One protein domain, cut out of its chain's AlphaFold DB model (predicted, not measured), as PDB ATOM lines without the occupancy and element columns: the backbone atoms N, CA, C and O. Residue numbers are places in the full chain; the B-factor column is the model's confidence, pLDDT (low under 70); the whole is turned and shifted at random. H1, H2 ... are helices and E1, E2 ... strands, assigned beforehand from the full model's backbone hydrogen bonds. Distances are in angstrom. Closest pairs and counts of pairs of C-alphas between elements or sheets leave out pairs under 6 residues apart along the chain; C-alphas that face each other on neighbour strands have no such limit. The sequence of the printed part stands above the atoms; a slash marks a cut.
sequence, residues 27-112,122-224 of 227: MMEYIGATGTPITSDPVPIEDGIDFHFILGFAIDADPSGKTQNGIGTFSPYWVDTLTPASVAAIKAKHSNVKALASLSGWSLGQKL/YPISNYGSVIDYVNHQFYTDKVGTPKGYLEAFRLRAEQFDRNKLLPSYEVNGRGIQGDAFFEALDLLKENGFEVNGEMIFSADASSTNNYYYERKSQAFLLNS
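This is residues 27 to 112 and 122 to 224 of the 227 residues of an uncharacterized protein of Quercus lobata (UniProt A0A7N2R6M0). A strongly twisted wall of five parallel strands, in the order E3 E2 E1 E5 E4, has H1 over E3 and H7 over E5 on one face, while H3, H4 and H5 gather near its edge strand E4. A long loop, residues 60 to 83, runs on past the last residue of E2, and H2 sits far from the other helices. The printed part has 189 residues with seven named helices and five named strands, along the chain E1 E2 H1 E3 H2 H3 H4 E4 H5 E5 H6 H7. The class is mixed, with under half of the residues in named elements. The whole is compact, with a radius of gyration of the C-alphas of 16.9 A and spans of 48 by 39 by 32 A.

E1, residues 27 to 31, is parallel to E2, residues 50 to 59, at 32 degrees; N 29 and O 52 are 2.9 A apart, within hydrogen-bond range. H1, residues 84 to 93, runs along E3, residues 97 to 103, at 21 degrees on the local plane; the closest C-alphas are those of Lys 91 and Val 97, 5.3 A apart. E2, H1 and E3 form a strand-helix-strand unit, two parallel neighbour strands with a helix between, with a right-handed crossover; N 100 and O 53 are 2.8 A apart. H2, residues 124 to 127, is not on the sheet. H3, residues 138 to 141, only grazes the sheet, and touches H4, residues 146 to 157, at Phe 138 and Ala 152, C-alphas 7.6 A apart. E4, residues 168 to 170, H5, residues 180 to 190, and E5, residues 197 to 201, form the second such unit, also right-handed; N 201 and O 169 are 2.8 A apart. H5 touches H4 at a steep tilt of 57 degrees, the same way; the closest C-alphas, of Pro 146 and Ala 184, are 4.2 A apart. E5 is also parallel to E1, with N 28 and O 198 2.9 A apart. H6, residues 203 to 209, and H7, residues 212 to 223, are on the same face as H1, giving two layers, helices on one face of a sheet. H7 has a height over the sheet of 9.3 A. In H1, H4, H5 and H7 every O i to N i+4 pair is within hydrogen-bond range; in H6 1 of 3 is, beside 3 of 4 O i to N i+3 pairs, and H2 and H3 are too short for an i+4 pair.

E1 begins at C-alpha 27, (36.695, -41.835, -22.578). E2 is 25.9 A long, E3 19.6 A, H4 16.3 A and H7 16.6 A, which ends at C-alpha 223, (26.555, -32.464, -21.708).

The two C-alphas farthest apart, of Asn 69 and Glu 190, are 50.3 A apart. Residues 113 to 121 are not printed; C-alphas 112 and 122 are 25.2 A apart across the cut. The links E1 to E2 and E2 to H1 are long. Mean pLDDT of the printed part is 92.3, with residues 68 to 72, 110 to 112 and 122 to 125 under 70.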
ATOM      1  N   MET A  27      36.303 -41.824 -21.171       97.81
ATOM      2  CA  MET A  27      36.695 -41.835 -22.578       97.81
ATOM      3  C   MET A  27      37.950 -42.672 -22.742       97.81
ATOM      4  O   MET A  27      38.898 -42.530 -21.972       97.81
ATOM      5  N   MET A  28      37.955 -43.554 -23.739       98.56
ATOM      6  CA  MET A  28      39.100 -44.404 -24.032       98.56
ATOM      7  C   MET A  28      39.665 -44.128 -25.422       98.56
ATOM      8  O   MET A  28      38.966 -44.275 -26.418       98.56
ATOM      9  N   GLU A  29      40.946 -43.793 -25.494       98.56
ATOM     10  CA  GLU A  29      41.621 -43.404 -26.732       98.56
ATOM     11  C   GLU A  29      42.720 -44.413 -27.066       98.56
ATOM     12  O   GLU A  29      43.712 -44.522 -26.337       98.56
ATOM     13  N   TYR A  30      42.578 -45.157 -28.164       98.19
ATOM     14  CA  TYR A  30      43.690 -45.963 -28.672       98.19
ATOM     15  C   TYR A  30      44.808 -45.063 -29.198       98.19
ATOM     16  O   TYR A  30      44.543 -44.089 -29.898       98.19
ATOM     17  N   ILE A  31      46.061 -45.415 -28.905       98.12
ATOM     18  CA  ILE A  31      47.226 -44.653 -29.365       98.12
ATOM     19  C   ILE A  31      48.444 -45.553 -29.623       98.12
ATOM     20  O   ILE A  31      48.747 -46.474 -28.857       98.12
ATOM     21  N   GLY A  32      49.167 -45.250 -30.702       96.44
ATOM     22  CA  GLY A  32      50.502 -45.758 -31.009       96.44
ATOM     23  C   GLY A  32      50.558 -47.023 -31.861       96.44
ATOM     24  O   GLY A  32      51.650 -47.555 -32.060       96.44
ATOM     25  N   ALA A  33      49.426 -47.500 -32.378       90.50
ATOM     26  CA  ALA A  33      49.335 -48.779 -33.084       90.50
ATOM     27  C   ALA A  33      49.764 -48.727 -34.558       90.50
ATOM     28  O   ALA A  33      50.004 -49.773 -35.162       90.50
ATOM     29  N   THR A  34      49.834 -47.542 -35.169       85.50
ATOM     30  CA  THR A  34      50.014 -47.416 -36.629       85.50
ATOM     31  C   THR A  34      51.471 -47.321 -37.077       85.50
ATOM     32  O   THR A  34      51.749 -47.353 -38.275       85.50
ATOM     33  N   GLY A  35      52.409 -47.177 -36.137       84.00
ATOM     34  CA  GLY A  35      53.815 -46.889 -36.431       84.00
ATOM     35  C   GLY A  35      54.105 -45.415 -36.742       84.00
ATOM     36  O   GLY A  35      55.268 -45.050 -36.905       84.00
ATOM     37  N   THR A  36      53.081 -44.557 -36.807       86.00
ATOM     38  CA  THR A  36      53.250 -43.111 -37.003       86.00
ATOM     39  C   THR A  36      53.695 -42.456 -35.693       86.00
ATOM     40  O   THR A  36      52.980 -42.592 -34.700       86.00
ATOM     41  N   PRO A  37      54.827 -41.724 -35.655       90.75
ATOM     42  CA  PRO A  37      55.270 -41.051 -34.437       90.75
ATOM     43  C   PRO A  37      54.197 -40.107 -33.884       90.75
ATOM     44  O   PRO A  37      53.767 -39.174 -34.562       90.75
ATOM     45  N   ILE A  38      53.784 -40.343 -32.640       93.94
ATOM     46  CA  ILE A  38      52.762 -39.559 -31.939       93.94
ATOM     47  C   ILE A  38      53.077 -39.491 -30.442       93.94
ATOM     48  O   ILE A  38      53.699 -40.387 -29.874       93.94
ATOM     49  N   THR A  39      52.660 -38.414 -29.786       95.06
ATOM     50  CA  THR A  39      52.724 -38.271 -28.325       95.06
ATOM     51  C   THR A  39      51.322 -38.015 -27.786       95.06
ATOM     52  O   THR A  39      50.422 -37.667 -28.544       95.06
ATOM     53  N   SER A  40      51.123 -38.184 -26.481       96.56
ATOM     54  CA  SER A  40      49.835 -37.920 -25.833       96.56
ATOM     55  C   SER A  40      49.507 -36.429 -25.700       96.56
ATOM     56  O   SER A  40      48.343 -36.081 -25.561       96.56
ATOM     57  N   ASP A  41      50.509 -35.545 -25.734       96.12
ATOM     58  CA  ASP A  41      50.342 -34.111 -25.447       96.12
ATOM     59  C   ASP A  41      49.328 -33.367 -26.336       96.12
ATOM     60  O   ASP A  41      48.664 -32.465 -25.821       96.12
ATOM     61  N   PRO A  42      49.187 -33.685 -27.640       96.81
ATOM     62  CA  PRO A  42      48.214 -33.022 -28.503       96.81
ATOM     63  C   PRO A  42      46.779 -33.539 -28.338       96.81
ATOM     64  O   PRO A  42      45.856 -32.900 -28.844       96.81
ATOM     65  N   VAL A  43      46.583 -34.689 -27.682       98.19
ATOM     66  CA  VAL A  43      45.254 -35.279 -27.490       98.19
ATOM     67  C   VAL A  43      44.498 -34.442 -26.449       98.19
ATOM     68  O   VAL A  43      45.011 -34.230 -25.349       98.19
ATOM     69  N   PRO A  44      43.300 -33.927 -26.773       98.12
ATOM     70  CA  PRO A  44      42.519 -33.101 -25.859       98.12
ATOM     71  C   PRO A  44      41.996 -33.951 -24.699       98.12
ATOM     72  O   PRO A  44      41.431 -35.018 -24.930       98.12
ATOM     73  N   ILE A  45      42.153 -33.460 -23.469       98.31
ATOM     74  CA  ILE A  45      41.725 -34.140 -22.244       98.31
ATOM     75  C   ILE A  45      40.922 -33.148 -21.405       98.31
ATOM     76  O   ILE A  45      41.454 -32.123 -20.979       98.31
ATOM     77  N   GLU A  46      39.656 -33.469 -21.172       96.62
ATOM     78  CA  GLU A  46      38.757 -32.742 -20.285       96.62
ATOM     79  C   GLU A  46      38.803 -33.330 -18.876       96.62
ATOM     80  O   GLU A  46      38.687 -34.540 -18.676       96.62
ATOM     81  N   ASP A  47      38.922 -32.460 -17.878       92.50
ATOM     82  CA  ASP A  47      39.094 -32.861 -16.482       92.50
ATOM     83  C   ASP A  47      37.858 -33.589 -15.903       92.50
ATOM     84  O   ASP A  47      37.976 -34.409 -14.996       92.50
ATOM     85  N   GLY A  48      36.657 -33.355 -16.435       92.69
ATOM     86  CA  GLY A  48      35.426 -33.995 -15.943       92.69
ATOM     87  C   GLY A  48      35.229 -35.465 -16.348       92.69
ATOM     88  O   GLY A  48      34.179 -36.032 -16.044       92.69
ATOM     89  N   ILE A  49      36.186 -36.069 -17.061       95.69
ATOM     90  CA  ILE A  49      36.082 -37.413 -17.647       95.69
ATOM     91  C   ILE A  49      37.259 -38.274 -17.184       95.69
ATOM     92  O   ILE A  49      38.405 -37.843 -17.272       95.69
ATOM     93  N   ASP A  50      37.012 -39.517 -16.764       97.31
ATOM     94  CA  ASP A  50      38.084 -40.496 -16.573       97.31
ATOM     95  C   ASP A  50      38.674 -40.845 -17.948       97.31
ATOM     96  O   ASP A  50      38.030 -41.491 -18.778       97.31
ATOM     97  N   PHE A  51      39.896 -40.385 -18.218       98.38
ATOM     98  CA  PHE A  51      40.494 -40.471 -19.548       98.38
ATOM     99  C   PHE A  51      41.513 -41.606 -19.614       98.38
ATOM    100  O   PHE A  51      42.514 -41.631 -18.897       98.38
ATOM    101  N   HIS A  52      41.277 -42.576 -20.483       98.56
ATOM    102  CA  HIS A  52      42.055 -43.803 -20.572       98.56
ATOM    103  C   HIS A  52      42.779 -43.880 -21.918       98.56
ATOM    104  O   HIS A  52      42.173 -44.195 -22.937       98.56
ATOM    105  N   PHE A  53      44.097 -43.685 -21.932       98.69
ATOM    106  CA  PHE A  53      44.888 -44.072 -23.101       98.69
ATOM    107  C   PHE A  53      45.003 -45.591 -23.170       98.69
ATOM    108  O   PHE A  53      45.387 -46.229 -22.189       98.69
ATOM    109  N   ILE A  54      44.732 -46.172 -24.334       98.50
ATOM    110  CA  ILE A  54      44.949 -47.586 -24.619       98.50
ATOM    111  C   ILE A  54      46.158 -47.705 -25.551       98.50
ATOM    112  O   ILE A  54      46.060 -47.501 -26.761       98.50
ATOM    113  N   LEU A  55      47.312 -48.055 -24.981       98.12
ATOM    114  CA  LEU A  55      48.547 -48.286 -25.726       98.12
ATOM    115  C   LEU A  55      48.395 -49.548 -26.583       98.12
ATOM    116  O   LEU A  55      48.231 -50.657 -26.061       98.12
ATOM    117  N   GLY A  56      48.422 -49.374 -27.903       94.38
ATOM    118  CA  GLY A  56      48.268 -50.450 -28.880       94.38
ATOM    119  C   GLY A  56      49.603 -50.786 -29.548       94.38
ATOM    120  O   GLY A  56      50.147 -49.943 -30.241       94.38
ATOM    121  N   PHE A  57      50.182 -51.978 -29.411       93.44
ATOM    122  CA  PHE A  57      49.723 -53.153 -28.659       93.44
ATOM    123  C   PHE A  57      50.894 -53.822 -27.938       93.44
ATOM    124  O   PHE A  57      52.042 -53.702 -28.360       93.44
ATOM    125  N   ALA A  58      50.605 -54.560 -26.872       92.50
ATOM    126  CA  ALA A  58      51.516 -55.556 -26.332       92.50
ATOM    127  C   ALA A  58      51.227 -56.902 -27.009       92.50
ATOM    128  O   ALA A  58      50.078 -57.343 -27.038       92.50
ATOM    129  N   ILE A  59      52.247 -57.583 -27.530       89.19
ATOM    130  CA  ILE A  59      52.072 -58.787 -28.357       89.19
ATOM    131  C   ILE A  59      52.993 -59.910 -27.881       89.19
ATOM    132  O   ILE A  59      54.193 -59.695 -27.713       89.19
ATOM    133  N   ASP A  60      52.449 -61.120 -27.714       87.25
ATOM    134  CA  ASP A  60      53.232 -62.347 -27.489       87.25
ATOM    135  C   ASP A  60      53.799 -62.897 -28.806       87.25
ATOM    136  O   ASP A  60      53.437 -63.967 -29.297       87.25
ATOM    137  N   ALA A  61      54.672 -62.111 -29.428       83.75
ATOM    138  CA  ALA A  61      55.447 -62.523 -30.584       83.75
ATOM    139  C   ALA A  61      56.794 -61.802 -30.600       83.75
ATOM    140  O   ALA A  61      56.938 -60.727 -30.025       83.75
ATOM    141  N   ASP A  62      57.780 -62.404 -31.257       85.06
ATOM    142  CA  ASP A  62      59.004 -61.715 -31.657       85.06
ATOM    143  C   ASP A  62      58.740 -60.806 -32.883       85.06
ATOM    144  O   ASP A  62      57.680 -60.894 -33.512       85.06
ATOM    145  N   PRO A  63      59.682 -59.934 -33.303       84.81
ATOM    146  CA  PRO A  63      59.507 -59.107 -34.506       84.81
ATOM    147  C   PRO A  63      59.282 -59.914 -35.799       84.81
ATOM    148  O   PRO A  63      58.832 -59.385 -36.818       84.81
ATOM    149  N   SER A  64      59.575 -61.218 -35.776       81.44
ATOM    150  CA  SER A  64      59.268 -62.148 -36.856       81.44
ATOM    151  C   SER A  64      57.831 -62.709 -36.787       81.44
ATOM    152  O   SER A  64      57.448 -63.496 -37.654       81.44
ATOM    153  N   GLY A  65      56.987 -62.247 -35.865       77.81
ATOM    154  CA  GLY A  65      55.605 -62.705 -35.709       77.81
ATOM    155  C   GLY A  65      55.494 -64.126 -35.163       77.81
ATOM    156  O   GLY A  65      54.424 -64.727 -35.244       77.81
ATOM    157  N   LYS A  66      56.589 -64.684 -34.641       78.94
ATOM    158  CA  LYS A  66      56.607 -66.013 -34.042       78.94
ATOM    159  C   LYS A  66      56.329 -65.884 -32.550       78.94
ATOM    160  O   LYS A  66      56.953 -65.064 -31.882       78.94
ATOM    161  N   THR A  67      55.417 -66.703 -32.029       74.75
ATOM    162  CA  THR A  67      55.088 -66.711 -30.598       74.75
ATOM    163  C   THR A  67      56.327 -66.994 -29.753       74.75
ATOM    164  O   THR A  67      57.161 -67.841 -30.106       74.75
ATOM    165  N   GLN A  68      56.474 -66.284 -28.634       66.00
ATOM    166  CA  GLN A  68      57.666 -66.383 -27.796       66.00
ATOM    167  C   GLN A  68      57.548 -67.597 -26.863       66.00
ATOM    168  O   GLN A  68      57.195 -67.504 -25.689       66.00
ATOM    169  N   ASN A  69      57.845 -68.777 -27.416       62.94
ATOM    170  CA  ASN A  69      57.985 -70.057 -26.706       62.94
ATOM    171  C   ASN A  69      56.740 -70.552 -25.936       62.94
ATOM    172  O   ASN A  69      56.867 -71.439 -25.097       62.94
ATOM    173  N   GLY A  70      55.542 -70.020 -26.211       57.53
ATOM    174  CA  GLY A  70      54.294 -70.456 -25.564       57.53
ATOM    175  C   GLY A  70      54.184 -70.095 -24.076       57.53
ATOM    176  O   GLY A  70      53.335 -70.648 -23.384       57.53
ATOM    177  N   ILE A  71      55.044 -69.192 -23.587       63.00
ATOM    178  CA  ILE A  71      55.069 -68.731 -22.188       63.00
ATOM    179  C   ILE A  71      54.223 -67.454 -21.999       63.00
ATOM    180  O   ILE A  71      53.936 -67.081 -20.864       63.00
ATOM    181  N   GLY A  72      53.757 -66.810 -23.078       67.94
ATOM    182  CA  GLY A  72      52.971 -65.577 -22.972       67.94
ATOM    183  C   GLY A  72      53.839 -64.344 -22.725       67.94
ATOM    184  O   GLY A  72      53.474 -63.495 -21.913       67.94
ATOM    185  N   THR A  73      55.010 -64.241 -23.362       82.81
ATOM    186  CA  THR A  73      55.908 -63.094 -23.159       82.81
ATOM    187  C   THR A  73      55.472 -61.938 -24.051       82.81
ATOM    188  O   THR A  73      55.789 -61.895 -25.235       82.81
ATOM    189  N   PHE A  74      54.762 -60.973 -23.474       89.12
ATOM    190  CA  PHE A  74      54.296 -59.791 -24.194       89.12
ATOM    191  C   PHE A  74      55.396 -58.734 -24.343       89.12
ATOM    192  O   PHE A  74      55.960 -58.266 -23.353       89.12
ATOM    193  N   SER A  75      55.646 -58.316 -25.583       90.50
ATOM    194  CA  SER A  75      56.533 -57.199 -25.922       90.50
ATOM    195  C   SER A  75      55.715 -55.984 -26.379       90.50
ATOM    196  O   SER A  75      54.684 -56.171 -27.028       90.50
ATOM    197  N   PRO A  76      56.139 -54.743 -26.081       93.50
ATOM    198  CA  PRO A  76      55.480 -53.547 -26.592       93.50
ATOM    199  C   PRO A  76      55.773 -53.360 -28.087       93.50
ATOM    200  O   PRO A  76      56.928 -53.403 -28.509       93.50
ATOM    201  N   TYR A  77      54.725 -53.126 -28.872       93.19
ATOM    202  CA  TYR A  77      54.782 -52.844 -30.312       93.19
ATOM    203  C   TYR A  77      54.123 -51.513 -30.694       93.19
ATOM    204  O   TYR A  77      53.957 -51.232 -31.879       93.19
ATOM    205  N   TRP A  78      53.760 -50.686 -29.711       95.31
ATOM    206  CA  TRP A  78      53.432 -49.284 -29.966       95.31
ATOM    207  C   TRP A  78      54.691 -48.469 -30.294       95.31
ATOM    208  O   TRP A  78      55.818 -48.896 -30.036       95.31
ATOM    209  N   VAL A  79      54.492 -47.274 -30.847       95.06
ATOM    210  CA  VAL A  79      55.573 -46.346 -31.217       95.06
ATOM    211  C   VAL A  79      56.495 -45.969 -30.050       95.06
ATOM    212  O   VAL A  79      56.065 -45.794 -28.910       95.06
ATOM    213  N   ASP A  80      57.780 -45.785 -30.349       95.44
ATOM    214  CA  ASP A  80      58.847 -45.520 -29.372       95.44
ATOM    215  C   ASP A  80      58.730 -44.162 -28.657       95.44
ATOM    216  O   ASP A  80      59.283 -43.976 -27.572       95.44
ATOM    217  N   THR A  81      57.952 -43.235 -29.210       96.12
ATOM    218  CA  THR A  81      57.603 -41.949 -28.593       96.12
ATOM    219  C   THR A  81      56.733 -42.100 -27.336       96.12
ATOM    220  O   THR A  81      56.741 -41.224 -26.462       96.12
ATOM    221  N   LEU A  82      56.032 -43.227 -27.168       97.06
ATOM    222  CA  LEU A  82      55.255 -43.561 -25.966       97.06
ATOM    223  C   LEU A  82      56.130 -44.279 -24.924       97.06
ATOM    224  O   LEU A  82      55.887 -45.416 -24.514       97.06
ATOM    225  N   THR A  83      57.192 -43.589 -24.507       96.81
ATOM    226  CA  THR A  83      58.105 -44.023 -23.441       96.81
ATOM    227  C   THR A  83      57.425 -44.061 -22.062       96.81
ATOM    228  O   THR A  83      56.460 -43.332 -21.817       96.81
ATOM    229  N   PRO A  84      57.977 -44.802 -21.081       97.81
ATOM    230  CA  PRO A  84      57.512 -44.720 -19.695       97.81
ATOM    231  C   PRO A  84      57.506 -43.289 -19.133       97.81
ATOM    232  O   PRO A  84      56.611 -42.930 -18.373       97.81
ATOM    233  N   ALA A  85      58.481 -42.460 -19.525       98.12
ATOM    234  CA  ALA A  85      58.576 -41.074 -19.082       98.12
ATOM    235  C   ALA A  85      57.463 -40.195 -19.674       98.12
ATOM    236  O   ALA A  85      56.893 -39.388 -18.945       98.12
ATOM    237  N   SER A  86      57.109 -40.371 -20.954       97.50
ATOM    238  CA  SER A  86      56.009 -39.615 -21.573       97.50
ATOM    239  C   SER A  86      54.646 -40.035 -21.016       97.50
ATOM    240  O   SER A  86      53.833 -39.171 -20.693       97.50
ATOM    241  N   VAL A  87      54.429 -41.332 -20.768       97.88
ATOM    242  CA  VAL A  87      53.218 -41.824 -20.082       97.88
ATOM    243  C   VAL A  87      53.135 -41.298 -18.639       97.88
ATOM    244  O   VAL A  87      52.062 -40.921 -18.169       97.88
ATOM    245  N   ALA A  88      54.256 -41.238 -17.916       98.19
ATOM    246  CA  ALA A  88      54.281 -40.655 -16.574       98.19
ATOM    247  C   ALA A  88      54.010 -39.141 -16.597       98.19
ATOM    248  O   ALA A  88      53.277 -38.642 -15.744       98.19
ATOM    249  N   ALA A  89      54.560 -38.423 -17.579       98.19
ATOM    250  CA  ALA A  89      54.389 -36.983 -17.720       98.19
ATOM    251  C   ALA A  89      52.924 -36.597 -17.971       98.19
ATOM    252  O   ALA A  89      52.418 -35.703 -17.295       98.19
ATOM    253  N   ILE A  90      52.215 -37.299 -18.865       98.00
ATOM    254  CA  ILE A  90      50.805 -36.978 -19.135       98.00
ATOM    255  C   ILE A  90      49.910 -37.245 -17.919       98.00
ATOM    256  O   ILE A  90      49.050 -36.428 -17.607       98.00
ATOM    257  N   LYS A  91      50.173 -38.318 -17.161       97.81
ATOM    258  CA  LYS A  91      49.466 -38.612 -15.902       97.81
ATOM    259  C   LYS A  91      49.768 -37.601 -14.794       97.81
ATOM    260  O   LYS A  91      48.921 -37.337 -13.951       97.81
ATOM    261  N   ALA A  92      50.980 -37.048 -14.766       97.06
ATOM    262  CA  ALA A  92      51.328 -35.979 -13.833       97.06
ATOM    263  C   ALA A  92      50.649 -34.652 -14.208       97.06
ATOM    264  O   ALA A  92      50.328 -33.858 -13.328       97.06
ATOM    265  N   LYS A  93      50.431 -34.420 -15.508       96.94
ATOM    266  CA  LYS A  93      49.745 -33.238 -16.035       96.94
ATOM    267  C   LYS A  93      48.225 -33.306 -15.845       96.94
ATOM    268  O   LYS A  93      47.624 -32.278 -15.555       96.94
ATOM    269  N   HIS A  94      47.631 -34.491 -15.978       96.56
ATOM    270  CA  HIS A  94      46.188 -34.725 -15.886       96.56
ATOM    271  C   HIS A  94      45.886 -35.856 -14.898       96.56
ATOM    272  O   HIS A  94      46.153 -37.028 -15.168       96.56
ATOM    273  N   SER A  95      45.326 -35.501 -13.739       95.81
ATOM    274  CA  SER A  95      45.115 -36.444 -12.629       95.81
ATOM    275  C   SER A  95      44.060 -37.523 -12.918       95.81
ATOM    276  O   SER A  95      44.103 -38.604 -12.332       95.81
ATOM    277  N   ASN A  96      43.163 -37.249 -13.868       96.88
ATOM    278  CA  ASN A  96      42.133 -38.142 -14.400       96.88
ATOM    279  C   ASN A  96      42.645 -39.113 -15.480       96.88
ATOM    280  O   ASN A  96      41.874 -39.936 -15.972       96.88
ATOM    281  N   VAL A  97      43.929 -39.049 -15.861       98.25
ATOM    282  CA  VAL A  97      44.478 -39.925 -16.902       98.25
ATOM    283  C   VAL A  97      44.947 -41.266 -16.343       98.25
ATOM    284  O   VAL A  97      45.766 -41.358 -15.421       98.25
ATOM    285  N   LYS A  98      44.508 -42.342 -16.997       98.19
ATOM    286  CA  LYS A  98      45.040 -43.701 -16.839       98.19
ATOM    287  C   LYS A  98      45.597 -44.198 -18.170       98.19
ATOM    288  O   LYS A  98      45.239 -43.718 -19.241       98.19
ATOM    289  N   ALA A  99      46.499 -45.171 -18.089       98.06
ATOM    290  CA  ALA A  99      47.068 -45.841 -19.250       98.06
ATOM    291  C   ALA A  99      46.824 -47.344 -19.125       98.06
ATOM    292  O   ALA A  99      47.120 -47.940 -18.088       98.06
ATOM    293  N   LEU A 100      46.271 -47.929 -20.179       98.19
ATOM    294  CA  LEU A 100      45.996 -49.345 -20.345       98.19
ATOM    295  C   LEU A 100      46.894 -49.864 -21.471       98.19
ATOM    296  O   LEU A 100      47.247 -49.118 -22.382       98.19
ATOM    297  N   ALA A 101      47.244 -51.146 -21.437       96.62
ATOM    298  CA  ALA A 101      47.909 -51.816 -22.549       96.62
ATOM    299  C   ALA A 101      46.913 -52.763 -23.221       96.62
ATOM    300  O   ALA A 101      46.338 -53.624 -22.555       96.62
ATOM    301  N   SER A 102      46.706 -52.611 -24.529       95.88
ATOM    302  CA  SER A 102      45.893 -53.555 -25.296       95.88
ATOM    303  C   SER A 102      46.740 -54.745 -25.720       95.88
ATOM    304  O   SER A 102      47.861 -54.578 -26.201       95.88
ATOM    305  N   LEU A 103      46.209 -55.951 -25.532       91.50
ATOM    306  CA  LEU A 103      46.901 -57.193 -25.852       91.50
ATOM    307  C   LEU A 103      46.575 -57.642 -27.288       91.50
ATOM    308  O   LEU A 103      45.437 -57.529 -27.745       91.50
ATOM    309  N   SER A 104      47.568 -58.206 -27.974       86.00
ATOM    310  CA  SER A 104      47.493 -58.770 -29.331       86.00
ATOM    311  C   SER A 104      47.386 -57.740 -30.464       86.00
ATOM    312  O   SER A 104      48.400 -57.333 -31.017       86.00
ATOM    313  N   GLY A 105      46.179 -57.335 -30.862       82.94
ATOM    314  CA  GLY A 105      45.959 -56.568 -32.096       82.94
ATOM    315  C   GLY A 105      45.779 -57.435 -33.352       82.94
ATOM    316  O   GLY A 105      45.758 -58.663 -33.292       82.94
ATOM    317  N   TRP A 106      45.572 -56.784 -34.505       82.12
ATOM    318  CA  TRP A 106      45.217 -57.474 -35.752       82.12
ATOM    319  C   TRP A 106      46.410 -58.182 -36.397       82.12
ATOM    320  O   TRP A 106      46.297 -59.347 -36.752       82.12
ATOM    321  N   SER A 107      47.552 -57.507 -36.546       82.56
ATOM    322  CA  SER A 107      48.716 -58.017 -37.279       82.56
ATOM    323  C   SER A 107      50.020 -57.429 -36.750       82.56
ATOM    324  O   SER A 107      50.032 -56.307 -36.248       82.56
ATOM    325  N   LEU A 108      51.131 -58.141 -36.965       81.81
ATOM    326  CA  LEU A 108      52.480 -57.613 -36.761       81.81
ATOM    327  C   LEU A 108      53.190 -57.441 -38.114       81.81
ATOM    328  O   LEU A 108      53.617 -58.412 -38.747       81.81
ATOM    329  N   GLY A 109      53.295 -56.196 -38.587       77.56
ATOM    330  CA  GLY A 109      53.772 -55.887 -39.940       77.56
ATOM    331  C   GLY A 109      52.833 -56.432 -41.025       77.56
ATOM    332  O   GLY A 109      51.619 -56.348 -40.898       77.56
ATOM    333  N   GLN A 110      53.389 -57.020 -42.091       69.25
ATOM    334  CA  GLN A 110      52.618 -57.625 -43.199       69.25
ATOM    335  C   GLN A 110      52.115 -59.054 -42.898       69.25
ATOM    336  O   GLN A 110      51.698 -59.773 -43.807       69.25
ATOM    337  N   LYS A 111      52.217 -59.522 -41.649       69.56
ATOM    338  CA  LYS A 111      51.858 -60.900 -41.287       69.56
ATOM    339  C   LYS A 111      50.365 -61.006 -40.995       69.56
ATOM    340  O   LYS A 111      49.790 -60.137 -40.350       69.56
ATOM    341  N   LEU A 112      49.772 -62.082 -41.521       58.91
ATOM    342  CA  LEU A 112      48.362 -62.472 -41.391       58.91
ATOM    343  C   LEU A 112      47.869 -62.443 -39.931       58.91
ATOM    344  O   LEU A 112      48.697 -62.501 -39.020       58.91
ATOM    345  N   TYR A 122      30.988 -67.306 -25.042       52.75
ATOM    346  CA  TYR A 122      31.155 -68.012 -23.782       52.75
ATOM    347  C   TYR A 122      32.650 -67.941 -23.412       52.75
ATOM    348  O   TYR A 122      33.429 -68.624 -24.079       52.75
ATOM    349  N   PRO A 123      33.115 -67.079 -22.474       61.38
ATOM    350  CA  PRO A 123      32.719 -67.067 -21.061       61.38
ATOM    351  C   PRO A 123      32.633 -65.654 -20.427       61.38
ATOM    352  O   PRO A 123      32.753 -65.536 -19.209       61.38
ATOM    353  N   ILE A 124      32.468 -64.573 -21.206       66.06
ATOM    354  CA  ILE A 124      32.537 -63.186 -20.685       66.06
ATOM    355  C   ILE A 124      31.487 -62.921 -19.595       66.06
ATOM    356  O   ILE A 124      31.779 -62.221 -18.627       66.06
ATOM    357  N   SER A 125      30.312 -63.551 -19.679       67.75
ATOM    358  CA  SER A 125      29.269 -63.448 -18.650       67.75
ATOM    359  C   SER A 125      29.739 -63.881 -17.253       67.75
ATOM    360  O   SER A 125      29.309 -63.292 -16.264       67.75
ATOM    361  N   ASN A 126      30.676 -64.832 -17.145       81.38
ATOM    362  CA  ASN A 126      31.232 -65.267 -15.856       81.38
ATOM    363  C   ASN A 126      32.193 -64.243 -15.235       81.38
ATOM    364  O   ASN A 126      32.475 -64.312 -14.042       81.38
ATOM    365  N   TYR A 127      32.694 -63.299 -16.031       86.12
ATOM    366  CA  TYR A 127      33.605 -62.242 -15.590       86.12
ATOM    367  C   TYR A 127      32.887 -60.904 -15.392       86.12
ATOM    368  O   TYR A 127      33.534 -59.885 -15.156       86.12
ATOM    369  N   GLY A 128      31.551 -60.892 -15.450       84.19
ATOM    370  CA  GLY A 128      30.752 -59.675 -15.351       84.19
ATOM    371  C   GLY A 128      31.015 -58.854 -14.085       84.19
ATOM    372  O   GLY A 128      30.860 -57.645 -14.130       84.19
ATOM    373  N   SER A 129      31.467 -59.446 -12.976       89.25
ATOM    374  CA  SER A 129      31.809 -58.704 -11.750       89.25
ATOM    375  C   SER A 129      33.197 -58.055 -11.753       89.25
ATOM    376  O   SER A 129      33.456 -57.212 -10.900       89.25
ATOM    377  N   VAL A 130      34.083 -58.441 -12.675       92.12
ATOM    378  CA  VAL A 130      35.501 -58.027 -12.693       92.12
ATOM    379  C   VAL A 130      35.933 -57.360 -13.998       92.12
ATOM    380  O   VAL A 130      37.032 -56.827 -14.075       92.12
ATOM    381  N   ILE A 131      35.093 -57.399 -15.035       91.88
ATOM    382  CA  ILE A 131      35.264 -56.593 -16.245       91.88
ATOM    383  C   ILE A 131      34.554 -55.267 -16.016       91.88
ATOM    384  O   ILE A 131      33.343 -55.262 -15.804       91.88
ATOM    385  N   ASP A 132      35.284 -54.159 -16.073       93.94
ATOM    386  CA  ASP A 132      34.715 -52.823 -15.869       93.94
ATOM    387  C   ASP A 132      34.034 -52.288 -17.137       93.94
ATOM    388  O   ASP A 132      32.925 -51.764 -17.065       93.94
ATOM    389  N   TYR A 133      34.657 -52.494 -18.303       95.06
ATOM    390  CA  TYR A 133      34.198 -51.971 -19.592       95.06
ATOM    391  C   TYR A 133      34.358 -52.993 -20.721       95.06
ATOM    392  O   TYR A 133      35.289 -53.802 -20.728       95.06
ATOM    393  N   VAL A 134      33.469 -52.919 -21.710       94.19
ATOM    394  CA  VAL A 134      33.499 -53.703 -22.945       94.19
ATOM    395  C   VAL A 134      33.647 -52.753 -24.128       94.19
ATOM    396  O   VAL A 134      32.692 -52.110 -24.561       94.19
ATOM    397  N   ASN A 135      34.854 -52.722 -24.691       95.31
ATOM    398  CA  ASN A 135      35.184 -51.927 -25.875       95.31
ATOM    399  C   ASN A 135      34.954 -52.752 -27.149       95.31
ATOM    400  O   ASN A 135      35.906 -53.109 -27.852       95.31
ATOM    401  N   HIS A 136      33.694 -53.110 -27.421       94.38
ATOM    402  CA  HIS A 136      33.338 -53.783 -28.675       94.38
ATOM    403  C   HIS A 136      33.642 -52.860 -29.856       94.38
ATOM    404  O   HIS A 136      33.271 -51.692 -29.853       94.38
ATOM    405  N   GLN A 137      34.313 -53.386 -30.877       94.56
ATOM    406  CA  GLN A 137      34.771 -52.604 -32.021       94.56
ATOM    407  C   GLN A 137      33.657 -52.466 -33.069       94.56
ATOM    408  O   GLN A 137      33.698 -53.121 -34.111       94.56
ATOM    409  N   PHE A 138      32.656 -51.619 -32.823       96.75
ATOM    410  CA  PHE A 138      31.503 -51.413 -33.719       96.75
ATOM    411  C   PHE A 138      31.890 -51.036 -35.154       96.75
ATOM    412  O   PHE A 138      31.207 -51.405 -36.109       96.75
ATOM    413  N   TYR A 139      33.025 -50.363 -35.348       95.88
ATOM    414  CA  TYR A 139      33.560 -50.063 -36.678       95.88
ATOM    415  C   TYR A 139      33.868 -51.329 -37.504       95.88
ATOM    416  O   TYR A 139      33.839 -51.300 -38.736       95.88
ATOM    417  N   THR A 140      34.083 -52.480 -36.861       93.06
ATOM    418  CA  THR A 140      34.277 -53.772 -37.541       93.06
ATOM    419  C   THR A 140      32.978 -54.415 -38.028       93.06
ATOM    420  O   THR A 140      33.028 -55.209 -38.969       93.06
ATOM    421  N   ASP A 141      31.823 -54.011 -37.486       92.44
ATOM    422  CA  ASP A 141      30.503 -54.461 -37.947       92.44
ATOM    423  C   ASP A 141      30.122 -53.810 -39.302       92.44
ATOM    424  O   ASP A 141      29.158 -54.222 -39.944       92.44
ATOM    425  N   LYS A 142      30.905 -52.819 -39.777       90.19
ATOM    426  CA  LYS A 142      30.750 -52.119 -41.076       90.19
ATOM    427  C   LYS A 142      29.378 -51.468 -41.279       90.19
ATOM    428  O   LYS A 142      28.911 -51.292 -42.405       90.19
ATOM    429  N   VAL A 143      28.747 -51.074 -40.184       95.94
ATOM    430  CA  VAL A 143      27.477 -50.356 -40.183       95.94
ATOM    431  C   VAL A 143      27.729 -48.864 -40.363       95.94
ATOM    432  O   VAL A 143      28.460 -48.276 -39.577       95.94
ATOM    433  N   GLY A 144      27.131 -48.257 -41.393       97.06
ATOM    434  CA  GLY A 144      27.419 -46.872 -41.792       97.06
ATOM    435  C   GLY A 144      26.341 -45.834 -41.466       97.06
ATOM    436  O   GLY A 144      26.502 -44.680 -41.846       97.06
ATOM    437  N   THR A 145      25.228 -46.215 -40.831       98.50
ATOM    438  CA  THR A 145      24.098 -45.304 -40.566       98.50
ATOM    439  C   THR A 145      23.757 -45.243 -39.076       98.50
ATOM    440  O   THR A 145      23.911 -46.261 -38.396       98.50
ATOM    441  N   PRO A 146      23.227 -44.113 -38.566       98.75
ATOM    442  CA  PRO A 146      22.851 -43.986 -37.156       98.75
ATOM    443  C   PRO A 146      21.866 -45.064 -36.686       98.75
ATOM    444  O   PRO A 146      22.081 -45.724 -35.673       98.75
ATOM    445  N   LYS A 147      20.817 -45.324 -37.479       98.62
ATOM    446  CA  LYS A 147      19.836 -46.380 -37.181       98.62
ATOM    447  C   LYS A 147      20.464 -47.768 -37.172       98.62
ATOM    448  O   LYS A 147      20.169 -48.558 -36.288       98.62
ATOM    449  N   GLY A 148      21.329 -48.065 -38.141       98.50
ATOM    450  CA  GLY A 148      22.035 -49.341 -38.148       98.50
ATOM    451  C   GLY A 148      22.915 -49.494 -36.909       98.50
ATOM    452  O   GLY A 148      23.001 -50.587 -36.359       98.50
ATOM    453  N   TYR A 149      23.575 -48.416 -36.479       98.69
ATOM    454  CA  TYR A 149      24.457 -48.436 -35.317       98.69
ATOM    455  C   TYR A 149      23.669 -48.741 -34.041       98.69
ATOM    456  O   TYR A 149      24.087 -49.592 -33.264       98.69
ATOM    457  N   LEU A 150      22.493 -48.128 -33.869       98.69
ATOM    458  CA  LEU A 150      21.559 -48.455 -32.786       98.69
ATOM    459  C   LEU A 150      21.186 -49.948 -32.780       98.69
ATOM    460  O   LEU A 150      21.234 -50.580 -31.726       98.69
ATOM    461  N   GLU A 151      20.855 -50.533 -33.936       98.44
ATOM    462  CA  GLU A 151      20.536 -51.966 -34.026       98.44
ATOM    463  C   GLU A 151      21.742 -52.851 -33.685       98.44
ATOM    464  O   GLU A 151      21.615 -53.811 -32.926       98.44
ATOM    465  N   ALA A 152      22.936 -52.506 -34.175       97.62
ATOM    466  CA  ALA A 152      24.161 -53.211 -33.808       97.62
ATOM    467  C   ALA A 152      24.429 -53.117 -32.298       97.62
ATOM    468  O   ALA A 152      24.755 -54.121 -31.665       97.62
ATOM    469  N   PHE A 153      24.243 -51.938 -31.702       97.75
ATOM    470  CA  PHE A 153      24.428 -51.716 -30.271       97.75
ATOM    471  C   PHE A 153      23.449 -52.542 -29.436       97.75
ATOM    472  O   PHE A 153      23.874 -53.204 -28.491       97.75
ATOM    473  N   ARG A 154      22.168 -52.588 -29.823       97.31
ATOM    474  CA  ARG A 154      21.152 -53.451 -29.194       97.31
ATOM    475  C   ARG A 154      21.581 -54.914 -29.178       97.31
ATOM    476  O   ARG A 154      21.586 -55.527 -28.116       97.31
ATOM    477  N   LEU A 155      22.023 -55.439 -30.320       95.06
ATOM    478  CA  LEU A 155      22.483 -56.826 -30.428       95.06
ATOM    479  C   LEU A 155      23.686 -57.118 -29.518       95.06
ATOM    480  O   LEU A 155      23.790 -58.205 -28.954       95.06
ATOM    481  N   ARG A 156      24.610 -56.163 -29.353       93.25
ATOM    482  CA  ARG A 156      25.757 -56.325 -28.442       93.25
ATOM    483  C   ARG A 156      25.371 -56.157 -26.977       93.25
ATOM    484  O   ARG A 156      25.929 -56.858 -26.139       93.25
ATOM    485  N   ALA A 157      24.388 -55.322 -26.671       93.62
ATOM    486  CA  ALA A 157      23.831 -55.172 -25.329       93.62
ATOM    487  C   ALA A 157      23.030 -56.403 -24.856       93.62
ATOM    488  O   ALA A 157      22.778 -56.542 -23.663       93.62
ATOM    489  N   GLU A 158      22.643 -57.309 -25.760       90.50
ATOM    490  CA  GLU A 158      22.113 -58.637 -25.404       90.50
ATOM    491  C   GLU A 158      23.226 -59.643 -25.056       90.50
ATOM    492  O   GLU A 158      22.980 -60.642 -24.379       90.50
ATOM    493  N   GLN A 159      24.452 -59.401 -25.528       86.81
ATOM    494  CA  GLN A 159      25.606 -60.294 -25.363       86.81
ATOM    495  C   GLN A 159      26.507 -59.883 -24.194       86.81
ATOM    496  O   GLN A 159      27.147 -60.730 -23.569       86.81
ATOM    497  N   PHE A 160      26.559 -58.587 -23.908       88.38
ATOM    498  CA  PHE A 160      27.358 -57.978 -22.854       88.38
ATOM    499  C   PHE A 160      26.462 -57.222 -21.882       88.38
ATOM    500  O   PHE A 160      25.347 -56.839 -22.223       88.38
ATOM    501  N   ASP A 161      26.964 -56.958 -20.676       89.00
ATOM    502  CA  ASP A 161      26.291 -56.029 -19.771       89.00
ATOM    503  C   ASP A 161      26.187 -54.653 -20.448       89.00
ATOM    504  O   ASP A 161      27.197 -54.004 -20.738       89.00
ATOM    505  N   ARG A 162      24.951 -54.221 -20.706       91.25
ATOM    506  CA  ARG A 162      24.645 -52.973 -21.409       91.25
ATOM    507  C   ARG A 162      25.233 -51.732 -20.733       91.25
ATOM    508  O   ARG A 162      25.484 -50.760 -21.429       91.25
ATOM    509  N   ASN A 163      25.466 -51.771 -19.420       90.56
ATOM    510  CA  ASN A 163      26.020 -50.645 -18.662       90.56
ATOM    511  C   ASN A 163      27.552 -50.574 -18.755       90.56
ATOM    512  O   ASN A 163      28.156 -49.593 -18.333       90.56
ATOM    513  N   LYS A 164      28.186 -51.620 -19.292       92.50
ATOM    514  CA  LYS A 164      29.641 -51.721 -19.472       92.50
ATOM    515  C   LYS A 164      30.056 -51.580 -20.929       92.50
ATOM    516  O   LYS A 164      31.232 -51.381 -21.214       92.50
ATOM    517  N   LEU A 165      29.109 -51.723 -21.852       95.19
ATOM    518  CA  LEU A 165      29.326 -51.634 -23.287       95.19
ATOM    519  C   LEU A 165      29.480 -50.174 -23.719       95.19
ATOM    520  O   LEU A 165      28.535 -49.396 -23.626       95.19
ATOM    521  N   LEU A 166      30.657 -49.818 -24.233       97.75
ATOM    522  CA  LEU A 166      30.921 -48.469 -24.729       97.75
ATOM    523  C   LEU A 166      30.681 -48.390 -26.245       97.75
ATOM    524  O   LEU A 166      31.171 -49.258 -26.979       97.75
ATOM    525  N   PRO A 167      29.981 -47.358 -26.754       98.12
ATOM    526  CA  PRO A 167      30.038 -46.992 -28.161       98.12
ATOM    527  C   PRO A 167      31.488 -46.785 -28.597       98.12
ATOM    528  O   PRO A 167      32.292 -46.194 -27.875       98.12
ATOM    529  N   SER A 168      31.821 -47.270 -29.789       98.25
ATOM    530  CA  SER A 168      33.152 -47.110 -30.366       98.25
ATOM    531  C   SER A 168      33.122 -46.486 -31.753       98.25
ATOM    532  O   SER A 168      32.264 -46.858 -32.566       98.25
ATOM    533  N   TYR A 169      34.116 -45.657 -32.056       98.38
ATOM    534  CA  TYR A 169      34.283 -44.979 -33.337       98.38
ATOM    535  C   TYR A 169      35.693 -45.184 -33.898       98.38
ATOM    536  O   TYR A 169      36.668 -45.123 -33.155       98.38
ATOM    537  N   GLU A 170      35.808 -45.421 -35.209       97.69
ATOM    538  CA  GLU A 170      37.103 -45.450 -35.896       97.69
ATOM    539  C   GLU A 170      37.272 -44.204 -36.765       97.69
ATOM    540  O   GLU A 170      36.478 -43.947 -37.670       97.69
ATOM    541  N   VAL A 171      38.321 -43.430 -36.510       96.94
ATOM    542  CA  VAL A 171      38.614 -42.178 -37.205       96.94
ATOM    543  C   VAL A 171      39.207 -42.486 -38.576       96.94
ATOM    544  O   VAL A 171      40.228 -43.165 -38.677       96.94
ATOM    545  N   ASN A 172      38.591 -41.950 -39.634       93.38
ATOM    546  CA  ASN A 172      39.017 -42.138 -41.027       93.38
ATOM    547  C   ASN A 172      39.138 -43.623 -41.424       93.38
ATOM    548  O   ASN A 172      40.041 -44.004 -42.172       93.38
ATOM    549  N   GLY A 173      38.237 -44.464 -40.910       93.94
ATOM    550  CA  GLY A 173      38.295 -45.911 -41.086       93.94
ATOM    551  C   GLY A 173      36.953 -46.534 -41.449       93.94
ATOM    552  O   GLY A 173      36.291 -46.131 -42.404       93.94
ATOM    553  N   ARG A 174      36.601 -47.609 -40.747       95.81
ATOM    554  CA  ARG A 174      35.445 -48.459 -41.038       95.81
ATOM    555  C   ARG A 174      34.215 -48.015 -40.243       95.81
ATOM    556  O   ARG A 174      34.301 -47.325 -39.234       95.81
ATOM    557  N   GLY A 175      33.054 -48.504 -40.674       97.38
ATOM    558  CA  GLY A 175      31.779 -48.251 -40.003       97.38
ATOM    559  C   GLY A 175      31.259 -46.834 -40.233       97.38
ATOM    560  O   GLY A 175      31.527 -46.226 -41.269       97.38
ATOM    561  N   ILE A 176      30.467 -46.337 -39.285       98.19
ATOM    562  CA  ILE A 176      29.887 -44.993 -39.312       98.19
ATOM    563  C   ILE A 176      31.002 -43.950 -39.235       98.19
ATOM    564  O   ILE A 176      31.994 -44.170 -38.547       98.19
ATOM    565  N   GLN A 177      30.863 -42.845 -39.965       97.44
ATOM    566  CA  GLN A 177      31.890 -41.808 -40.083       97.44
ATOM    567  C   GLN A 177      31.295 -40.422 -39.843       97.44
ATOM    568  O   GLN A 177      30.123 -40.174 -40.134       97.44
ATOM    569  N   GLY A 178      32.136 -39.505 -39.377       96.94
ATOM    570  CA  GLY A 178      31.777 -38.103 -39.237       96.94
ATOM    571  C   GLY A 178      30.714 -37.855 -38.177       96.94
ATOM    572  O   GLY A 178      30.542 -38.616 -37.225       96.94
ATOM    573  N   ASP A 179      29.972 -36.770 -38.373       97.44
ATOM    574  CA  ASP A 179      28.977 -36.316 -37.406       97.44
ATOM    575  C   ASP A 179      27.791 -37.282 -37.230       97.44
ATOM    576  O   ASP A 179      27.136 -37.252 -36.190       97.44
ATOM    577  N   ALA A 180      27.591 -38.210 -38.174       98.38
ATOM    578  CA  ALA A 180      26.590 -39.270 -38.073       98.38
ATOM    579  C   ALA A 180      26.826 -40.200 -36.868       98.38
ATOM    580  O   ALA A 180      25.882 -40.808 -36.368       98.38
ATOM    581  N   PHE A 181      28.063 -40.313 -36.371       98.44
ATOM    582  CA  PHE A 181      28.326 -41.052 -35.137       98.44
ATOM    583  C   PHE A 181      27.594 -40.435 -33.938       98.44
ATOM    584  O   PHE A 181      26.959 -41.159 -33.182       98.44
ATOM    585  N   PHE A 182      27.581 -39.106 -33.811       98.31
ATOM    586  CA  PHE A 182      26.897 -38.428 -32.704       98.31
ATOM    587  C   PHE A 182      25.374 -38.504 -32.835       98.31
ATOM    588  O   PHE A 182      24.697 -38.692 -31.833       98.31
ATOM    589  N   GLU A 183      24.841 -38.490 -34.063       98.50
ATOM    590  CA  GLU A 183      23.424 -38.813 -34.296       98.50
ATOM    591  C   GLU A 183      23.085 -40.230 -33.801       98.50
ATOM    592  O   GLU A 183      21.999 -40.471 -33.277       98.50
ATOM    593  N   ALA A 184      24.011 -41.186 -33.936       98.56
ATOM    594  CA  ALA A 184      23.826 -42.523 -33.383       98.56
ATOM    595  C   ALA A 184      23.818 -42.510 -31.850       98.56
ATOM    596  O   ALA A 184      22.994 -43.199 -31.254       98.56
ATOM    597  N   LEU A 185      24.693 -41.728 -31.209       98.19
ATOM    598  CA  LEU A 185      24.724 -41.597 -29.749       98.19
ATOM    599  C   LEU A 185      23.439 -40.965 -29.200       98.19
ATOM    600  O   LEU A 185      22.905 -41.441 -28.196       98.19
ATOM    601  N   ASP A 186      22.902 -39.951 -29.879       97.69
ATOM    602  CA  ASP A 186      21.594 -39.378 -29.548       97.69
ATOM    603  C   ASP A 186      20.490 -40.437 -29.665       97.69
ATOM    604  O   ASP A 186      19.713 -40.627 -28.727       97.69
ATOM    605  N   LEU A 187      20.482 -41.225 -30.748       98.31
ATOM    606  CA  LEU A 187      19.544 -42.340 -30.901       98.31
ATOM    607  C   LEU A 187      19.686 -43.389 -29.789       98.31
ATOM    608  O   LEU A 187      18.673 -43.920 -29.337       98.31
ATOM    609  N   LEU A 188      20.900 -43.708 -29.325       97.88
ATOM    610  CA  LEU A 188      21.088 -44.614 -28.185       97.88
ATOM    611  C   LEU A 188      20.378 -44.069 -26.936       97.88
ATOM    612  O   LEU A 188      19.597 -44.797 -26.315       97.88
ATOM    613  N   LYS A 189      20.577 -42.783 -26.617       96.06
ATOM    614  CA  LYS A 189      19.946 -42.115 -25.466       96.06
ATOM    615  C   LYS A 189      18.424 -42.077 -25.582       96.06
ATOM    616  O   LYS A 189      17.729 -42.471 -24.649       96.06
ATOM    617  N   GLU A 190      17.900 -41.687 -26.742       97.00
ATOM    618  CA  GLU A 190      16.457 -41.679 -27.031       97.00
ATOM    619  C   GLU A 190      15.815 -43.066 -26.890       97.00
ATOM    620  O   GLU A 190      14.624 -43.186 -26.605       97.00
ATOM    621  N   ASN A 191      16.607 -44.126 -27.062       96.94
ATOM    622  CA  ASN A 191      16.168 -45.512 -26.955       96.94
ATOM    623  C   ASN A 191      16.554 -46.164 -25.614       96.94
ATOM    624  O   ASN A 191      16.555 -47.392 -25.499       96.94
ATOM    625  N   GLY A 192      16.830 -45.347 -24.592       95.19
ATOM    626  CA  GLY A 192      16.970 -45.778 -23.203       95.19
ATOM    627  C   GLY A 192      18.306 -46.436 -22.870       95.19
ATOM    628  O   GLY A 192      18.363 -47.220 -21.921       95.19
ATOM    629  N   PHE A 193      19.357 -46.186 -23.653       95.38
ATOM    630  CA  PHE A 193      20.731 -46.517 -23.278       95.38
ATOM    631  C   PHE A 193      21.399 -45.320 -22.609       95.38
ATOM    632  O   PHE A 193      21.318 -44.195 -23.096       95.38
ATOM    633  N   GLU A 194      22.107 -45.576 -21.516       92.38
ATOM    634  CA  GLU A 194      23.026 -44.596 -20.955       92.38
ATOM    635  C   GLU A 194      24.311 -44.574 -21.783       92.38
ATOM    636  O   GLU A 194      24.918 -45.614 -22.037       92.38
ATOM    637  N   VAL A 195      24.734 -43.380 -22.196       94.44
ATOM    638  CA  VAL A 195      26.016 -43.166 -22.874       94.44
ATOM    639  C   VAL A 195      26.910 -42.380 -21.925       94.44
ATOM    640  O   VAL A 195      26.989 -41.155 -21.981       94.44
ATOM    641  N   ASN A 196      27.533 -43.108 -20.997       91.94
ATOM    642  CA  ASN A 196      28.470 -42.558 -20.012       91.94
ATOM    643  C   ASN A 196      29.932 -42.777 -20.412       91.94
ATOM    644  O   ASN A 196      30.840 -42.397 -19.683       91.94
ATOM    645  N   GLY A 197      30.192 -43.354 -21.578       95.81
ATOM    646  CA  GLY A 197      31.539 -43.372 -22.103       95.81
ATOM    647  C   GLY A 197      31.620 -43.766 -23.555       95.81
ATOM    648  O   GLY A 197      30.639 -44.226 -24.127       95.81
ATOM    649  N   GLU A 198      32.797 -43.573 -24.136       97.12
ATOM    650  CA  GLU A 198      33.081 -43.825 -25.548       97.12
ATOM    651  C   GLU A 198      34.511 -44.349 -25.723       97.12
ATOM    652  O   GLU A 198      35.400 -44.052 -24.919       97.12
ATOM    653  N   MET A 199      34.743 -45.111 -26.791       98.25
ATOM    654  CA  MET A 199      36.077 -45.525 -27.221       98.25
ATOM    655  C   MET A 199      36.369 -45.040 -28.645       98.25
ATOM    656  O   MET A 199      35.580 -45.280 -29.557       98.25
ATOM    657  N   ILE A 200      37.516 -44.404 -28.862       98.38
ATOM    658  CA  ILE A 200      37.957 -43.973 -30.190       98.38
ATOM    659  C   ILE A 200      39.209 -44.746 -30.615       98.38
ATOM    660  O   ILE A 200      40.150 -44.968 -29.846       98.38
ATOM    661  N   PHE A 201      39.204 -45.169 -31.878       97.38
ATOM    662  CA  PHE A 201      40.344 -45.731 -32.583       97.38
ATOM    663  C   PHE A 201      40.676 -44.836 -33.789       97.38
ATOM    664  O   PHE A 201      39.987 -44.852 -34.794       97.38
ATOM    665  N   SER A 202      41.723 -44.029 -33.793       96.81
ATOM    666  CA  SER A 202      42.740 -43.847 -32.759       96.81
ATOM    667  C   SER A 202      43.387 -42.475 -32.924       96.81
ATOM    668  O   SER A 202      43.321 -41.884 -34.011       96.81
ATOM    669  N   ALA A 203      44.107 -42.038 -31.895       97.69
ATOM    670  CA  ALA A 203      44.811 -40.765 -31.858       97.69
ATOM    671  C   ALA A 203      45.785 -40.624 -33.035       97.69
ATOM    672  O   ALA A 203      45.954 -39.533 -33.585       97.69
ATOM    673  N   ASP A 204      46.379 -41.741 -33.466       96.00
ATOM    674  CA  ASP A 204      47.220 -41.846 -34.652       96.00
ATOM    675  C   ASP A 204      46.551 -41.209 -35.883       96.00
ATOM    676  O   ASP A 204      47.135 -40.345 -36.542       96.00
ATOM    677  N   ALA A 205      45.303 -41.595 -36.171       95.62
ATOM    678  CA  ALA A 205      44.533 -41.089 -37.303       95.62
ATOM    679  C   ALA A 205      43.984 -39.677 -37.039       95.62
ATOM    680  O   ALA A 205      43.972 -38.832 -37.943       95.62
ATOM    681  N   SER A 206      43.576 -39.399 -35.801       96.69
ATOM    682  CA  SER A 206      43.003 -38.112 -35.384       96.69
ATOM    683  C   SER A 206      43.987 -36.950 -35.428       96.69
ATOM    684  O   SER A 206      43.580 -35.800 -35.608       96.69
ATOM    685  N   SER A 207      45.291 -37.227 -35.382       93.19
ATOM    686  CA  SER A 207      46.336 -36.218 -35.597       93.19
ATOM    687  C   SER A 207      46.130 -35.405 -36.890       93.19
ATOM    688  O   SER A 207      46.447 -34.216 -36.939       93.19
ATOM    689  N   THR A 208      45.514 -36.004 -37.918       93.00
ATOM    690  CA  THR A 208      45.244 -35.366 -39.220       93.00
ATOM    691  C   THR A 208      44.064 -34.391 -39.217       93.00
ATOM    692  O   THR A 208      43.990 -33.520 -40.082       93.00
ATOM    693  N   ASN A 209      43.146 -34.512 -38.254       94.56
ATOM    694  CA  ASN A 209      41.961 -33.658 -38.129       94.56
ATOM    695  C   ASN A 209      41.990 -32.797 -36.856       94.56
ATOM    696  O   ASN A 209      40.964 -32.250 -36.443       94.56
ATOM    697  N   ASN A 210      43.175 -32.667 -36.250       96.00
ATOM    698  CA  ASN A 210      43.392 -31.946 -35.004       96.00
ATOM    699  C   ASN A 210      42.498 -32.458 -33.861       96.00
ATOM    700  O   ASN A 210      42.049 -31.655 -33.054       96.00
ATOM    701  N   TYR A 211      42.206 -33.755 -33.781       98.06
ATOM    702  CA  TYR A 211      41.392 -34.362 -32.718       98.06
ATOM    703  C   TYR A 211      39.966 -33.800 -32.601       98.06
ATOM    704  O   TYR A 211      39.486 -33.432 -31.521       98.06
ATOM    705  N   TYR A 212      39.307 -33.606 -33.745       98.12
ATOM    706  CA  TYR A 212      37.947 -33.061 -33.782       98.12
ATOM    707  C   TYR A 212      36.941 -33.974 -33.065       98.12
ATOM    708  O   TYR A 212      36.131 -33.485 -32.275       98.12
ATOM    709  N   TYR A 213      37.005 -35.283 -33.318       98.31
ATOM    710  CA  TYR A 213      36.045 -36.240 -32.773       98.31
ATOM    711  C   TYR A 213      36.230 -36.427 -31.268       98.31
ATOM    712  O   TYR A 213      35.245 -36.485 -30.549       98.31
ATOM    713  N   GLU A 214      37.461 -36.369 -30.771       98.56
ATOM    714  CA  GLU A 214      37.792 -36.475 -29.352       98.56
ATOM    715  C   GLU A 214      37.225 -35.300 -28.557       98.56
ATOM    716  O   GLU A 214      36.632 -35.493 -27.498       98.56
ATOM    717  N   ARG A 215      37.357 -34.063 -29.059       98.38
ATOM    718  CA  ARG A 215      36.724 -32.901 -28.410       98.38
ATOM    719  C   ARG A 215      35.208 -33.018 -28.416       98.38
ATOM    720  O   ARG A 215      34.561 -32.685 -27.426       98.38
ATOM    721  N   LYS A 216      34.634 -33.469 -29.533       98.00
ATOM    722  CA  LYS A 216      33.182 -33.571 -29.676       98.00
ATOM    723  C   LYS A 216      32.595 -34.684 -28.801       98.00
ATOM    724  O   LYS A 216      31.573 -34.439 -28.170       98.00
ATOM    725  N   SER A 217      33.266 -35.828 -28.678       97.94
ATOM    726  CA  SER A 217      32.919 -36.908 -27.745       97.94
ATOM    727  C   SER A 217      32.989 -36.446 -26.292       97.94
ATOM    728  O   SER A 217      32.037 -36.628 -25.541       97.94
ATOM    729  N   GLN A 218      34.051 -35.742 -25.891       97.81
ATOM    730  CA  GLN A 218      34.144 -35.214 -24.524       97.81
ATOM    731  C   GLN A 218      33.039 -34.194 -24.226       97.81
ATOM    732  O   GLN A 218      32.385 -34.276 -23.187       97.81
ATOM    733  N   ALA A 219      32.757 -33.284 -25.161       96.88
ATOM    734  CA  ALA A 219      31.642 -32.350 -25.028       96.88
ATOM    735  C   ALA A 219      30.283 -33.070 -24.959       96.88
ATOM    736  O   ALA A 219      29.419 -32.677 -24.176       96.88
ATOM    737  N   PHE A 220      30.084 -34.129 -25.750       96.50
ATOM    738  CA  PHE A 220      28.874 -34.951 -25.712       96.50
ATOM    739  C   PHE A 220      28.689 -35.630 -24.347       96.50
ATOM    740  O   PHE A 220      27.597 -35.571 -23.773       96.50
ATOM    741  N   LEU A 221      29.754 -36.221 -23.800       95.62
ATOM    742  CA  LEU A 221      29.741 -36.889 -22.499       95.62
ATOM    743  C   LEU A 221      29.480 -35.910 -21.348       95.62
ATOM    744  O   LEU A 221      28.648 -36.196 -20.490       95.62
ATOM    745  N   LEU A 222      30.120 -34.737 -21.351       94.12
ATOM    746  CA  LEU A 222      29.921 -33.707 -20.320       94.12
ATOM    747  C   LEU A 222      28.523 -33.078 -20.363       94.12
ATOM    748  O   LEU A 222      27.978 -32.714 -19.325       94.12
ATOM    749  N   ASN A 223      27.922 -32.968 -21.551       90.31
ATOM    750  CA  ASN A 223      26.555 -32.464 -21.708       90.31
ATOM    751  C   ASN A 223      25.486 -33.540 -21.457       90.31
ATOM    752  O   ASN A 223      24.295 -33.230 -21.387       90.31
ATOM    753  N   SER A 224      25.881 -34.809 -21.344       79.00
ATOM    754  CA  SER A 224      24.961 -35.907 -21.075       79.00
ATOM    755  C   SER A 224      24.700 -36.019 -19.577       79.00
ATOM    756  O   SER A 224      25.506 -36.558 -18.822       79.00
TER     757      SER A 224